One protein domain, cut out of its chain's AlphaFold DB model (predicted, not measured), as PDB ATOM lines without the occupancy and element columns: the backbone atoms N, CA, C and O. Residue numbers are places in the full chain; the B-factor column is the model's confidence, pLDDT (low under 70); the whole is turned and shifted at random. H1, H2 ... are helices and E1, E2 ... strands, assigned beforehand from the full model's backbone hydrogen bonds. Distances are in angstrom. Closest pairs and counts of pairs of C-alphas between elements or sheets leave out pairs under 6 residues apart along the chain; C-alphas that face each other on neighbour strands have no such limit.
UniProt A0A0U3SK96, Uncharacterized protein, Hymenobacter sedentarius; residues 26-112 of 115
ATOM      1  N   PHE A  26      75.061 118.303 127.016       87.94
ATOM      2  CA  PHE A  26      74.774 116.893 126.800       87.94
ATOM      3  C   PHE A  26      75.889 116.040 127.396       87.94
ATOM      4  O   PHE A  26      77.040 116.469 127.433       87.94
ATOM      5  N   LYS A  27      75.556 114.847 127.868       86.25
ATOM      6  CA  LYS A  27      76.522 113.830 128.294       86.25
ATOM      7  C   LYS A  27      75.986 112.447 127.976       86.25
ATOM      8  O   LYS A  27      74.772 112.282 127.837       86.25
ATOM      9  N   VAL A  28      76.866 111.459 127.935       87.94
ATOM     10  CA  VAL A  28      76.451 110.057 127.999       87.94
ATOM     11  C   VAL A  28      76.482 109.632 129.461       87.94
ATOM     12  O   VAL A  28      77.496 109.808 130.140       87.94
ATOM     13  N   GLN A  29      75.334 109.168 129.952       87.25
ATOM     14  CA  GLN A  29      75.198 108.598 131.285       87.25
ATOM     15  C   GLN A  29      74.366 107.317 131.233       87.25
ATOM     16  O   GLN A  29      73.247 107.339 130.717       87.25
ATOM     17  N   ASN A  30      74.863 106.229 131.822       89.75
ATOM     18  CA  ASN A  30      74.212 104.916 131.814       89.75
ATOM     19  C   ASN A  30      73.806 104.482 130.391       89.75
ATOM     20  O   ASN A  30      72.676 104.042 130.173       89.75
ATOM     21  N   GLN A  31      74.702 104.660 129.412       87.56
ATOM     22  CA  GLN A  31      74.458 104.344 127.992       87.56
ATOM     23  C   GLN A  31      73.321 105.156 127.334       87.56
ATOM     24  O   GLN A  31      72.834 104.794 126.260       87.56
ATOM     25  N   ALA A  32      72.886 106.258 127.948       91.00
ATOM     26  CA  ALA A  32      71.875 107.154 127.404       91.00
ATOM     27  C   ALA A  32      72.448 108.556 127.181       91.00
ATOM     28  O   ALA A  32      73.172 109.091 128.019       91.00
ATOM     29  N   MET A  33      72.071 109.188 126.067       91.88
ATOM     30  CA  MET A  33      72.325 110.615 125.868       91.88
ATOM     31  C   MET A  33      71.405 111.421 126.790       91.88
ATOM     32  O   MET A  33      70.184 111.263 126.757       91.88
ATOM     33  N   VAL A  34      71.978 112.299 127.603       92.00
ATOM     34  CA  VAL A  34      71.282 113.057 128.645       92.00
ATOM     35  C   VAL A  34      71.502 114.545 128.434       92.00
ATOM     36  O   VAL A  34      72.634 114.992 128.290       92.00
ATOM     37  N   LEU A  35      70.419 115.322 128.476       90.31
ATOM     38  CA  LEU A  35      70.459 116.773 128.602       90.31
ATOM     39  C   LEU A  35      70.506 117.153 130.083       90.31
ATOM     40  O   LEU A  35      69.602 116.819 130.849       90.31
ATOM     41  N   GLN A  36      71.541 117.888 130.462       84.31
ATOM     42  CA  GLN A  36      71.728 118.425 131.798       84.31
ATOM     43  C   GLN A  36      71.483 119.940 131.782       84.31
ATOM     44  O   GLN A  36      72.066 120.670 130.977       84.31
ATOM     45  N   THR A  37      70.636 120.411 132.697       83.44
ATOM     46  CA  THR A  37      70.342 121.834 132.907       83.44
ATOM     47  C   THR A  37      70.439 122.129 134.400       83.44
ATOM     48  O   THR A  37      69.508 121.857 135.162       83.44
ATOM     49  N   GLY A  38      71.590 122.642 134.839       79.75
ATOM     50  CA  GLY A  38      71.899 122.757 136.266       79.75
ATOM     51  C   GLY A  38      71.811 121.390 136.950       79.75
ATOM     52  O   GLY A  38      72.412 120.422 136.487       79.75
ATOM     53  N   ASN A  39      71.001 121.282 138.002       84.50
ATOM     54  CA  ASN A  39      70.809 120.027 138.744       84.50
ATOM     55  C   ASN A  39      69.784 119.075 138.103       84.50
ATOM     56  O   ASN A  39      69.551 117.988 138.624       84.50
ATOM     57  N   GLN A  40      69.149 119.470 136.998       84.44
ATOM     58  CA  GLN A  40      68.164 118.642 136.306       84.44
ATOM     59  C   GLN A  40      68.840 117.796 135.229       84.44
ATOM     60  O   GLN A  40      69.612 118.310 134.420       84.44
ATOM     61  N   SER A  41      68.503 116.508 135.205       91.06
ATOM     62  CA  SER A  41      68.964 115.537 134.216       91.06
ATOM     63  C   SER A  41      67.759 114.961 133.482       91.06
ATOM     64  O   SER A  41      66.793 114.527 134.114       91.06
ATOM     65  N   LYS A  42      67.803 114.974 132.149       91.81
ATOM     66  CA  LYS A  42      66.749 114.427 131.296       91.81
ATOM     67  C   LYS A  42      67.350 113.556 130.189       91.81
ATOM     68  O   LYS A  42      67.985 114.103 129.285       91.81
ATOM     69  N   PRO A  43      67.110 112.234 130.197       94.50
ATOM     70  CA  PRO A  43      67.430 111.378 129.063       94.50
ATOM     71  C   PRO A  43      66.715 111.850 127.797       94.50
ATOM     72  O   PRO A  43      65.541 112.235 127.827       94.50
ATOM     73  N   LEU A  44      67.429 111.825 126.678       94.19
ATOM     74  CA  LEU A  44      66.862 112.125 125.377       94.19
ATOM     75  C   LEU A  44      66.108 110.910 124.833       94.19
ATOM     76  O   LEU A  44      66.582 109.780 124.899       94.19
ATOM     77  N   SER A  45      64.935 111.168 124.258       94.81
ATOM     78  CA  SER A  45      64.094 110.170 123.583       94.81
ATOM     79  C   SER A  45      63.981 110.399 122.074       94.81
ATOM     80  O   SER A  45      63.331 109.625 121.374       94.81
ATOM     81  N   GLN A  46      64.583 111.476 121.581       94.38
ATOM     82  CA  GLN A  46      64.604 111.869 120.181       94.38
ATOM     83  C   GLN A  46      65.874 112.665 119.900       94.38
ATOM     84  O   GLN A  46      66.496 113.203 120.822       94.38
ATOM     85  N   ASP A  47      66.232 112.745 118.626       94.50
ATOM     86  CA  ASP A  47      67.354 113.563 118.191       94.50
ATOM     87  C   ASP A  47      67.025 115.046 118.358       94.50
ATOM     88  O   ASP A  47      65.874 115.469 118.233       94.50
ATOM     89  N   ILE A  48      68.051 115.847 118.627       89.00
ATOM     90  CA  ILE A  48      67.905 117.287 118.818       89.00
ATOM     91  C   ILE A  48      68.806 118.011 117.831       89.00
ATOM     92  O   ILE A  48      70.023 117.860 117.879       89.00
ATOM     93  N   THR A  49      68.221 118.862 116.992       89.81
ATOM     94  CA  THR A  49      68.976 119.841 116.205       89.81
ATOM     95  C   THR A  49      69.099 121.131 117.003       89.81
ATOM     96  O   THR A  49      68.108 121.726 117.429       89.81
ATOM     97  N   LEU A  50      70.333 121.550 117.245       83.81
ATOM     98  CA  LEU A  50      70.657 122.790 117.926       83.81
ATOM     99  C   LEU A  50      70.521 123.986 116.966       83.81
ATOM    100  O   LEU A  50      70.628 123.805 115.755       83.81
ATOM    101  N   PRO A  51      70.333 125.222 117.472       79.81
ATOM    102  CA  PRO A  51      70.213 126.410 116.619       79.81
ATOM    103  C   PRO A  51      71.406 126.657 115.685       79.81
ATOM    104  O   PRO A  51      71.241 127.278 114.644       79.81
ATOM    105  N   ASN A  52      72.593 126.155 116.036       73.00
ATOM    106  CA  ASN A  52      73.792 126.218 115.197       73.00
ATOM    107  C   ASN A  52      73.849 125.109 114.125       73.00
ATOM    108  O   ASN A  52      74.864 124.963 113.458       73.00
ATOM    109  N   GLY A  53      72.801 124.296 113.975       79.06
ATOM    110  CA  GLY A  53      72.722 123.215 112.989       79.06
ATOM    111  C   GLY A  53      73.359 121.892 113.422       79.06
ATOM    112  O   GLY A  53      73.178 120.889 112.735       79.06
ATOM    113  N   VAL A  54      74.049 121.842 114.565       85.94
ATOM    114  CA  VAL A  54      74.580 120.590 115.125       85.94
ATOM    115  C   VAL A  54      73.428 119.679 115.546       85.94
ATOM    116  O   VAL A  54      72.512 120.116 116.244       85.94
ATOM    117  N   ARG A  55      73.482 118.400 115.173       88.88
ATOM    118  CA  ARG A  55      72.480 117.398 115.559       88.88
ATOM    119  C   ARG A  55      73.040 116.459 116.621       88.88
ATOM    120  O   ARG A  55      74.068 115.830 116.415       88.88
ATOM    121  N   VAL A  56      72.340 116.331 117.739       91.56
ATOM    122  CA  VAL A  56      72.612 115.345 118.790       91.56
ATOM    123  C   VAL A  56      71.706 114.143 118.549       91.56
ATOM    124  O   VAL A  56      70.487 114.250 118.668       91.56
ATOM    125  N   GLU A  57      72.292 113.011 118.179       94.50
ATOM    126  CA  GLU A  57      71.604 111.743 117.948       94.50
ATOM    127  C   GLU A  57      71.582 110.910 119.235       94.50
ATOM    128  O   GLU A  57      72.628 110.520 119.762       94.50
ATOM    129  N   TYR A  58      70.390 110.613 119.758       93.44
ATOM    130  CA  TYR A  58      70.281 109.968 121.073       93.44
ATOM    131  C   TYR A  58      70.586 108.464 121.024       93.44
ATOM    132  O   TYR A  58      71.198 107.932 121.948       93.44
ATOM    133  N   ARG A  59      70.180 107.776 119.944       92.25
ATOM    134  CA  ARG A  59      70.332 106.312 119.802       92.25
ATOM    135  C   ARG A  59      71.780 105.893 119.617       92.25
ATOM    136  O   ARG A  59      72.210 104.890 120.171       92.25
ATOM    137  N   THR A  60      72.503 106.654 118.805       93.19
ATOM    138  CA  THR A  60      73.909 106.417 118.459       93.19
ATOM    139  C   THR A  60      74.858 107.143 119.405       93.19
ATOM    140  O   THR A  60      76.067 107.081 119.204       93.19
ATOM    141  N   GLN A  61      74.321 107.861 120.399       91.25
ATOM    142  CA  GLN A  61      75.079 108.671 121.352       91.25
ATOM    143  C   GLN A  61      76.086 109.589 120.646       91.25
ATOM    144  O   GLN A  61      77.232 109.728 121.055       91.25
ATOM    145  N   SER A  62      75.667 110.183 119.531       88.56
ATOM    146  CA  SER A  62      76.563 110.873 118.610       88.56
ATOM    147  C   SER A  62      76.170 112.327 118.415       88.56
ATOM    148  O   SER A  62      75.005 112.700 118.507       88.56
ATOM    149  N   VAL A  63      77.151 113.145 118.066       88.12
ATOM    150  CA  VAL A  63      76.973 114.515 117.607       88.12
ATOM    151  C   VAL A  63      77.361 114.568 116.139       88.12
ATOM    152  O   VAL A  63      78.471 114.197 115.770       88.12
ATOM    153  N   VAL A  64      76.452 115.024 115.291       86.25
ATOM    154  CA  VAL A  64      76.713 115.309 113.883       86.25
ATOM    155  C   VAL A  64      76.932 116.808 113.756       86.25
ATOM    156  O   VAL A  64      76.024 117.609 113.993       86.25
ATOM    157  N   LEU A  65      78.164 117.181 113.425       82.94
ATOM    158  CA  LEU A  65      78.548 118.562 113.169       82.94
ATOM    159  C   LEU A  65      77.917 119.054 111.862       82.94
ATOM    160  O   LEU A  65      77.514 118.261 111.011       82.94
ATOM    161  N   THR A  66      77.888 120.369 111.667       80.50
ATOM    162  CA  THR A  66      77.399 121.002 110.428       80.50
ATOM    163  C   THR A  66      78.182 120.561 109.186       80.50
ATOM    164  O   THR A  66      77.629 120.529 108.092       80.50
ATOM    165  N   SER A  67      79.437 120.135 109.358       80.25
ATOM    166  CA  SER A  67      80.264 119.522 108.310       80.25
ATOM    167  C   SER A  67      79.842 118.098 107.919       80.25
ATOM    168  O   SER A  67      80.431 117.510 107.017       80.25
ATOM    169  N   GLY A  68      78.876 117.501 108.622       81.69
ATOM    170  CA  GLY A  68      78.488 116.097 108.475       81.69
ATOM    171  C   GLY A  68      79.387 115.118 109.236       81.69
ATOM    172  O   GLY A  68      79.067 113.930 109.316       81.69
ATOM    173  N   LYS A  69      80.487 115.587 109.846       84.50
ATOM    174  CA  LYS A  69      81.333 114.751 110.708       84.50
ATOM    175  C   LYS A  69      80.526 114.282 111.918       84.50
ATOM    176  O   LYS A  69      80.011 115.099 112.680       84.50
ATOM    177  N   ARG A  70      80.468 112.964 112.118       86.56
ATOM    178  CA  ARG A  70      79.877 112.342 113.306       86.56
ATOM    179  C   ARG A  70      80.956 112.101 114.363       86.56
ATOM    180  O   ARG A  70      82.011 111.553 114.059       86.56
ATOM    181  N   VAL A  71      80.668 112.492 115.598       84.38
ATOM    182  CA  VAL A  71      81.498 112.272 116.785       84.38
ATOM    183  C   VAL A  71      80.672 111.469 117.782       84.38
ATOM    184  O   VAL A  71      79.650 111.954 118.256       84.38
ATOM    185  N   VAL A  72      81.078 110.234 118.068       87.81
ATOM    186  CA  VAL A  72      80.432 109.396 119.089       87.81
ATOM    187  C   VAL A  72      80.929 109.846 120.458       87.81
ATOM    188  O   VAL A  72      82.138 109.973 120.642       87.81
ATOM    189  N   LEU A  73      80.017 110.082 121.396       84.00
ATOM    190  CA  LEU A  73      80.346 110.390 122.783       84.00
ATOM    191  C   LEU A  73      80.445 109.097 123.596       84.00
ATOM    192  O   LEU A  73      79.659 108.169 123.401       84.00
ATOM    193  N   GLN A  74      81.406 109.047 124.509       82.88
ATOM    194  CA  GLN A  74      81.571 107.991 125.500       82.88
ATOM    195  C   GLN A  74      81.029 108.437 126.862       82.88
ATOM    196  O   GLN A  74      80.802 109.622 127.116       82.88
ATOM    197  N   GLU A  75      80.812 107.474 127.757       79.81
ATOM    198  CA  GLU A  75      80.439 107.751 129.146       79.81
ATOM    199  C   GLU A  75      81.473 108.691 129.793       79.81
ATOM    200  O   GLU A  75      82.676 108.436 129.741       79.81
ATOM    201  N   GLY A  76      80.999 109.780 130.402       70.31
ATOM    202  CA  GLY A  76      81.859 110.819 130.983       70.31
ATOM    203  C   GLY A  76      82.171 111.996 130.052       70.31
ATOM    204  O   GLY A  76      82.558 113.052 130.551       70.31
ATOM    205  N   ASP A  77      81.918 111.881 128.745       72.38
ATOM    206  CA  ASP A  77      82.039 113.015 127.827       72.38
ATOM    207  C   ASP A  77      80.953 114.066 128.096       72.38
ATOM    208  O   ASP A  77      79.799 113.751 128.412       72.38
ATOM    209  N   MET A  78      81.313 115.339 127.922       68.94
ATOM    210  CA  MET A  78      80.415 116.479 128.102       68.94
ATOM    211  C   MET A  78      80.445 117.392 126.876       68.94
ATOM    212  O   MET A  78      81.502 117.824 126.425       68.94
ATOM    213  N   LEU A  79      79.267 117.749 126.371       69.88
ATOM    214  CA  LEU A  79      79.082 118.658 125.246       69.88
ATOM    215  C   LEU A  79      78.254 119.870 125.679       69.88
ATOM    216  O   LEU A  79      77.024 119.825 125.698       69.88
ATOM    217  N   ALA A  80      78.911 120.982 125.994       64.50
ATOM    218  CA  ALA A  80      78.231 122.249 126.248       64.50
ATOM    219  C   ALA A  80      78.024 123.032 124.943       64.50
ATOM    220  O   ALA A  80      78.938 123.126 124.123       64.50
ATOM    221  N   LYS A  81      76.859 123.682 124.778       57.41
ATOM    222  CA  LYS A  81      76.596 124.578 123.629       57.41
ATOM    223  C   LYS A  81      77.675 125.653 123.452       57.41
ATOM    224  O   LYS A  81      78.036 125.974 122.327       57.41
ATOM    225  N   ALA A  82      78.198 126.182 124.558       52.56
ATOM    226  CA  ALA A  82      79.262 127.183 124.534       52.56
ATOM    227  C   ALA A  82      80.623 126.602 124.105       52.56
ATOM    228  O   ALA A  82      81.383 127.284 123.429       52.56
ATOM    229  N   GLY A  83      80.913 125.337 124.431       54.03
ATOM    230  CA  GLY A  83      82.182 124.690 124.080       54.03
ATOM    231  C   GLY A  83      82.366 124.498 122.573       54.03
ATOM    232  O   GLY A  83      83.476 124.648 122.076       54.03
ATOM    233  N   LEU A  84      81.278 124.248 121.834       55.72
ATOM    234  CA  LEU A  84      81.299 124.134 120.369       55.72
ATOM    235  C   LEU A  84      81.643 125.464 119.689       55.72
ATOM    236  O   LEU A  84      82.529 125.499 118.844       55.72
ATOM    237  N   ASN A  85      80.996 126.559 120.102       59.47
ATOM    238  CA  ASN A  85      81.279 127.885 119.549       59.47
ATOM    239  C   ASN A  85      82.727 128.311 119.822       59.47
ATOM    240  O   ASN A  85      83.358 128.928 118.969       59.47
ATOM    241  N   ILE A  86      83.266 127.960 120.992       58.12
ATOM    242  CA  ILE A  86      84.644 128.283 121.389       58.12
ATOM    243  C   ILE A  86      85.640 127.427 120.615       58.12
ATOM    244  O   ILE A  86      86.629 127.947 120.116       58.12
ATOM    245  N   TYR A  87      85.363 126.135 120.441       58.47
ATOM    246  CA  TYR A  87      86.199 125.281 119.608       58.47
ATOM    247  C   TYR A  87      86.239 125.776 118.156       58.47
ATOM    248  O   TYR A  87      87.322 125.918 117.599       58.47
ATOM    249  N   GLU A  88      85.087 126.083 117.550       62.84
ATOM    250  CA  GLU A  88      85.025 126.572 116.167       62.84
ATOM    251  C   GLU A  88      85.725 127.923 115.995       62.84
ATOM    252  O   GLU A  88      86.520 128.079 115.071       62.84
ATOM    253  N   THR A  89      85.492 128.885 116.893       63.81
ATOM    254  CA  THR A  89      86.140 130.206 116.812       63.81
ATOM    255  C   THR A  89      87.642 130.134 117.052       63.81
ATOM    256  O   THR A  89      88.399 130.740 116.296       63.81
ATOM    257  N   VAL A  90      88.106 129.369 118.044       63.03
ATOM    258  CA  VAL A  90      89.544 129.217 118.300       63.03
ATOM    259  C   VAL A  90      90.207 128.427 117.168       63.03
ATOM    260  O   VAL A  90      91.266 128.839 116.697       63.03
ATOM    261  N   ALA A  91      89.597 127.353 116.660       66.25
ATOM    262  CA  ALA A  91      90.125 126.612 115.511       66.25
ATOM    263  C   ALA A  91      90.187 127.479 114.245       66.25
ATOM    264  O   ALA A  91      91.193 127.449 113.543       66.25
ATOM    265  N   ALA A  92      89.164 128.296 113.978       63.66
ATOM    266  CA  ALA A  92      89.159 129.218 112.843       63.66
ATOM    267  C   ALA A  92      90.209 130.332 112.984       63.66
ATOM    268  O   ALA A  92      90.859 130.684 112.003       63.66
ATOM    269  N   ALA A  93      90.401 130.872 114.191       66.00
ATOM    270  CA  ALA A  93      91.368 131.939 114.444       66.00
ATOM    271  C   ALA A  93      92.826 131.451 114.473       66.00
ATOM    272  O   ALA A  93      93.733 132.213 114.148       66.00
ATOM    273  N   THR A  94      93.064 130.204 114.886       69.56
ATOM    274  CA  THR A  94      94.422 129.688 115.146       69.56
ATOM    275  C   THR A  94      94.880 128.609 114.169       69.56
ATOM    276  O   THR A  94      96.076 128.359 114.060       69.56
ATOM    277  N   GLY A  95      93.958 127.938 113.473       65.19
ATOM    278  CA  GLY A  95      94.246 126.750 112.665       65.19
ATOM    279  C   GLY A  95      94.529 125.481 113.484       65.19
ATOM    280  O   GLY A  95      94.820 124.431 112.907       65.19
ATOM    281  N   CYS A  96      94.449 125.546 114.816       54.34
ATOM    282  CA  CYS A  96      94.720 124.413 115.694       54.34
ATOM    283  C   CYS A  96      93.564 123.401 115.678       54.34
ATOM    284  O   CYS A  96      92.391 123.760 115.766       54.34
ATOM    285  N   GLN A  97      93.910 122.114 115.594       57.56
ATOM    286  CA  GLN A  97      92.953 120.994 115.543       57.56
ATOM    287  C   GLN A  97      92.838 120.245 116.879       57.56
ATOM    288  O   GLN A  97      92.025 119.335 117.012       57.56
ATOM    289  N   GLN A  98      93.672 120.603 117.856       50.50
ATOM    290  CA  GLN A  98      93.709 120.000 119.179       50.50
ATOM    291  C   GLN A  98      94.006 121.088 120.207       50.50
ATOM    292  O   GLN A  98      94.958 121.853 120.052       50.50
ATOM    293  N   PHE A  99      93.201 121.130 121.266       59.31
ATOM    294  CA  PHE A  99      93.359 122.055 122.381       59.31
ATOM    295  C   PHE A  99      93.470 121.243 123.665       59.31
ATOM    296  O   PHE A  99      92.616 120.404 123.948       59.31
ATOM    297  N   VAL A 100      94.541 121.469 124.423       52.59
ATOM    298  CA  VAL A 100      94.724 120.871 125.746       52.59
ATOM    299  C   VAL A 100      94.316 121.918 126.767       52.59
ATOM    300  O   VAL A 100      94.991 122.933 126.921       52.59
ATOM    301  N   PHE A 101      93.200 121.674 127.442       58.41
ATOM    302  CA  PHE A 101      92.780 122.476 128.581       58.41
ATOM    303  C   PHE A 101      93.295 121.791 129.848       58.41
ATOM    304  O   PHE A 101      92.958 120.637 130.116       58.41
ATOM    305  N   GLY A 102      94.159 122.479 130.594       47.66
ATOM    306  CA  GLY A 102      94.579 122.045 131.923       47.66
ATOM    307  C   GLY A 102      93.392 121.982 132.887       47.66
ATOM    308  O   GLY A 102      92.435 122.750 132.769       47.66
ATOM    309  N   TYR A 103      93.453 121.080 133.863       46.09
ATOM    310  CA  TYR A 103      92.424 120.930 134.902       46.09
ATOM    311  C   TYR A 103      92.236 122.209 135.749       46.09
ATOM    312  O   TYR A 103      91.161 122.467 136.280       46.09
ATOM    313  N   ASP A 104      93.274 123.038 135.826       47.16
ATOM    314  CA  ASP A 104      93.345 124.354 136.462       47.16
ATOM    315  C   ASP A 104      93.102 125.527 135.497       47.16
ATOM    316  O   ASP A 104      92.927 126.665 135.941       47.16
ATOM    317  N   THR A 105      93.009 125.278 134.184       51.03
ATOM    318  CA  THR A 105      92.518 126.284 133.235       51.03
ATOM    319  C   THR A 105      91.000 126.387 133.338       51.03
ATOM    320  O   THR A 105      90.248 125.988 132.452       51.03
ATOM    321  N   ASN A 106      90.546 127.017 134.425       45.16
ATOM    322  CA  ASN A 106      89.354 127.853 134.400       45.16
ATOM    323  C   ASN A 106      89.612 128.948 133.361       45.16
ATOM    324  O   ASN A 106      89.957 130.082 133.692       45.16
ATOM    325  N   PHE A 107      89.500 128.615 132.075       48.03
ATOM    326  CA  PHE A 107      89.306 129.659 131.097       48.03
ATOM    327  C   PHE A 107      88.019 130.340 131.540       48.03
ATOM    328  O   PHE A 107      86.972 129.704 131.691       48.03
ATOM    329  N   THR A 108      88.112 131.620 131.867       42.34
ATOM    330  CA  THR A 108      86.925 132.417 132.113       42.34
ATOM    331  C   THR A 108      86.206 132.503 130.776       42.34
ATOM    332  O   THR A 108      86.412 133.425 129.993       42.34
ATOM    333  N   ILE A 109      85.350 131.511 130.518       47.34
ATOM    334  CA  ILE A 109      84.377 131.451 129.423       47.34
ATOM    335  C   ILE A 109      83.602 132.764 129.346       47.34
ATOM    336  O   ILE A 109      83.202 133.192 128.271       47.34
ATOM    337  N   GLY A 110      83.468 133.450 130.487       41.81
ATOM    338  CA  GLY A 110      82.902 134.787 130.587       41.81
ATOM    339  C   GLY A 110      83.545 135.838 129.676       41.81
ATOM    340  O   GLY A 110      82.810 136.700 129.221       41.81
ATOM    341  N   TYR A 111      84.844 135.763 129.349       42.22
ATOM    342  CA  TYR A 111      85.484 136.743 128.453       42.22
ATOM    343  C   TYR A 111      85.218 136.453 126.965       42.22
ATOM    344  O   TYR A 111      85.127 137.373 126.159       42.22
ATOM    345  N   LEU A 112      85.027 135.179 126.599       40.16
ATOM    346  CA  LEU A 112      84.703 134.761 125.225       40.16
ATOM    347  C   LEU A 112      83.197 134.816 124.912       40.16
ATOM    348  O   LEU A 112      82.818 134.725 123.752       40.16
TER     349      LEU A 112
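This is residues 26 to 112 of the 115 residues of an uncharacterized protein of Hymenobacter sedentarius (UniProt A0A0U3SK96). Two small antiparallel sheets, loosely and only partly face to face, make a strand head; from strand E7 the helix H1 leads away from it as an arm. After H1 the chain folds back through a long link, in which residues 100 to 108 stick out, and ends its printed part in the short helix H2 near H1. The printed part has 87 residues, with seven named strands followed by two named helices, E1 E2 E3 E4 E5 E6 E7 H1 H2. The sheets run E3 E2 E1 E7 and E4 E5 E6, and the class is mixed, helices and strands. The whole is compact, with a radius of gyration of the C-alphas of 13.7 A and spans of 36 by 30 by 22 A.

E1, residues 26 to 29, and E2, residues 32 to 37, form a hairpin, with N 34 and O 27 2.8 A apart. E3, residues 40 to 43, forms a hairpin with E2, with N 35 and O 42 2.8 A apart; E1 E2 E3 are a meander, each strand the antiparallel neighbour of the one before. E4, residues 55 to 57, E5, residues 62 to 64, and E6, residues 70 to 72, are a second meander of two hairpins. N 57 and O 62 are 2.8 A apart, as are N 63 and O 71. E2 and E4 are only just apart, their closest C-alphas 8.0 A from each other. E7, residues 78 to 80, is the antiparallel neighbour of E1, with N 26 and O 79 2.8 A apart. The four-stranded sheet is only just strongly twisted, its C-alphas up to 4.0 A off the best plane. H1, residues 81 to 94, is on neither sheet. H2, residues 109 to 112, is close to H1 but not clearly touching; the closest C-alphas, those of Ile 86 and Leu 112, are 7.5 A apart. In H1, 9 of 10 O i to N i+4 pairs are within hydrogen-bond range; H2 is too short for such a pair.

E1 begins at C-alpha 26, (74.774, 116.893, 126.800). E2 is 15.8 A long and E3 10.3 A. H1 is 20.4 A long, from C-alpha 81 at (76.596, 124.578, 123.629) to C-alpha 94 at (94.422, 129.688, 115.146). H2 ends at C-alpha 112, (84.703, 134.761, 125.225).

The two C-alphas farthest apart, those of Ser 45 and Thr 94, are 37.0 A apart. The printed part has no cut. The links E3 to E4 and H1 to H2 are long. The mean pLDDT of the printed part is 74.3, and residues 78 to 112 are under 70.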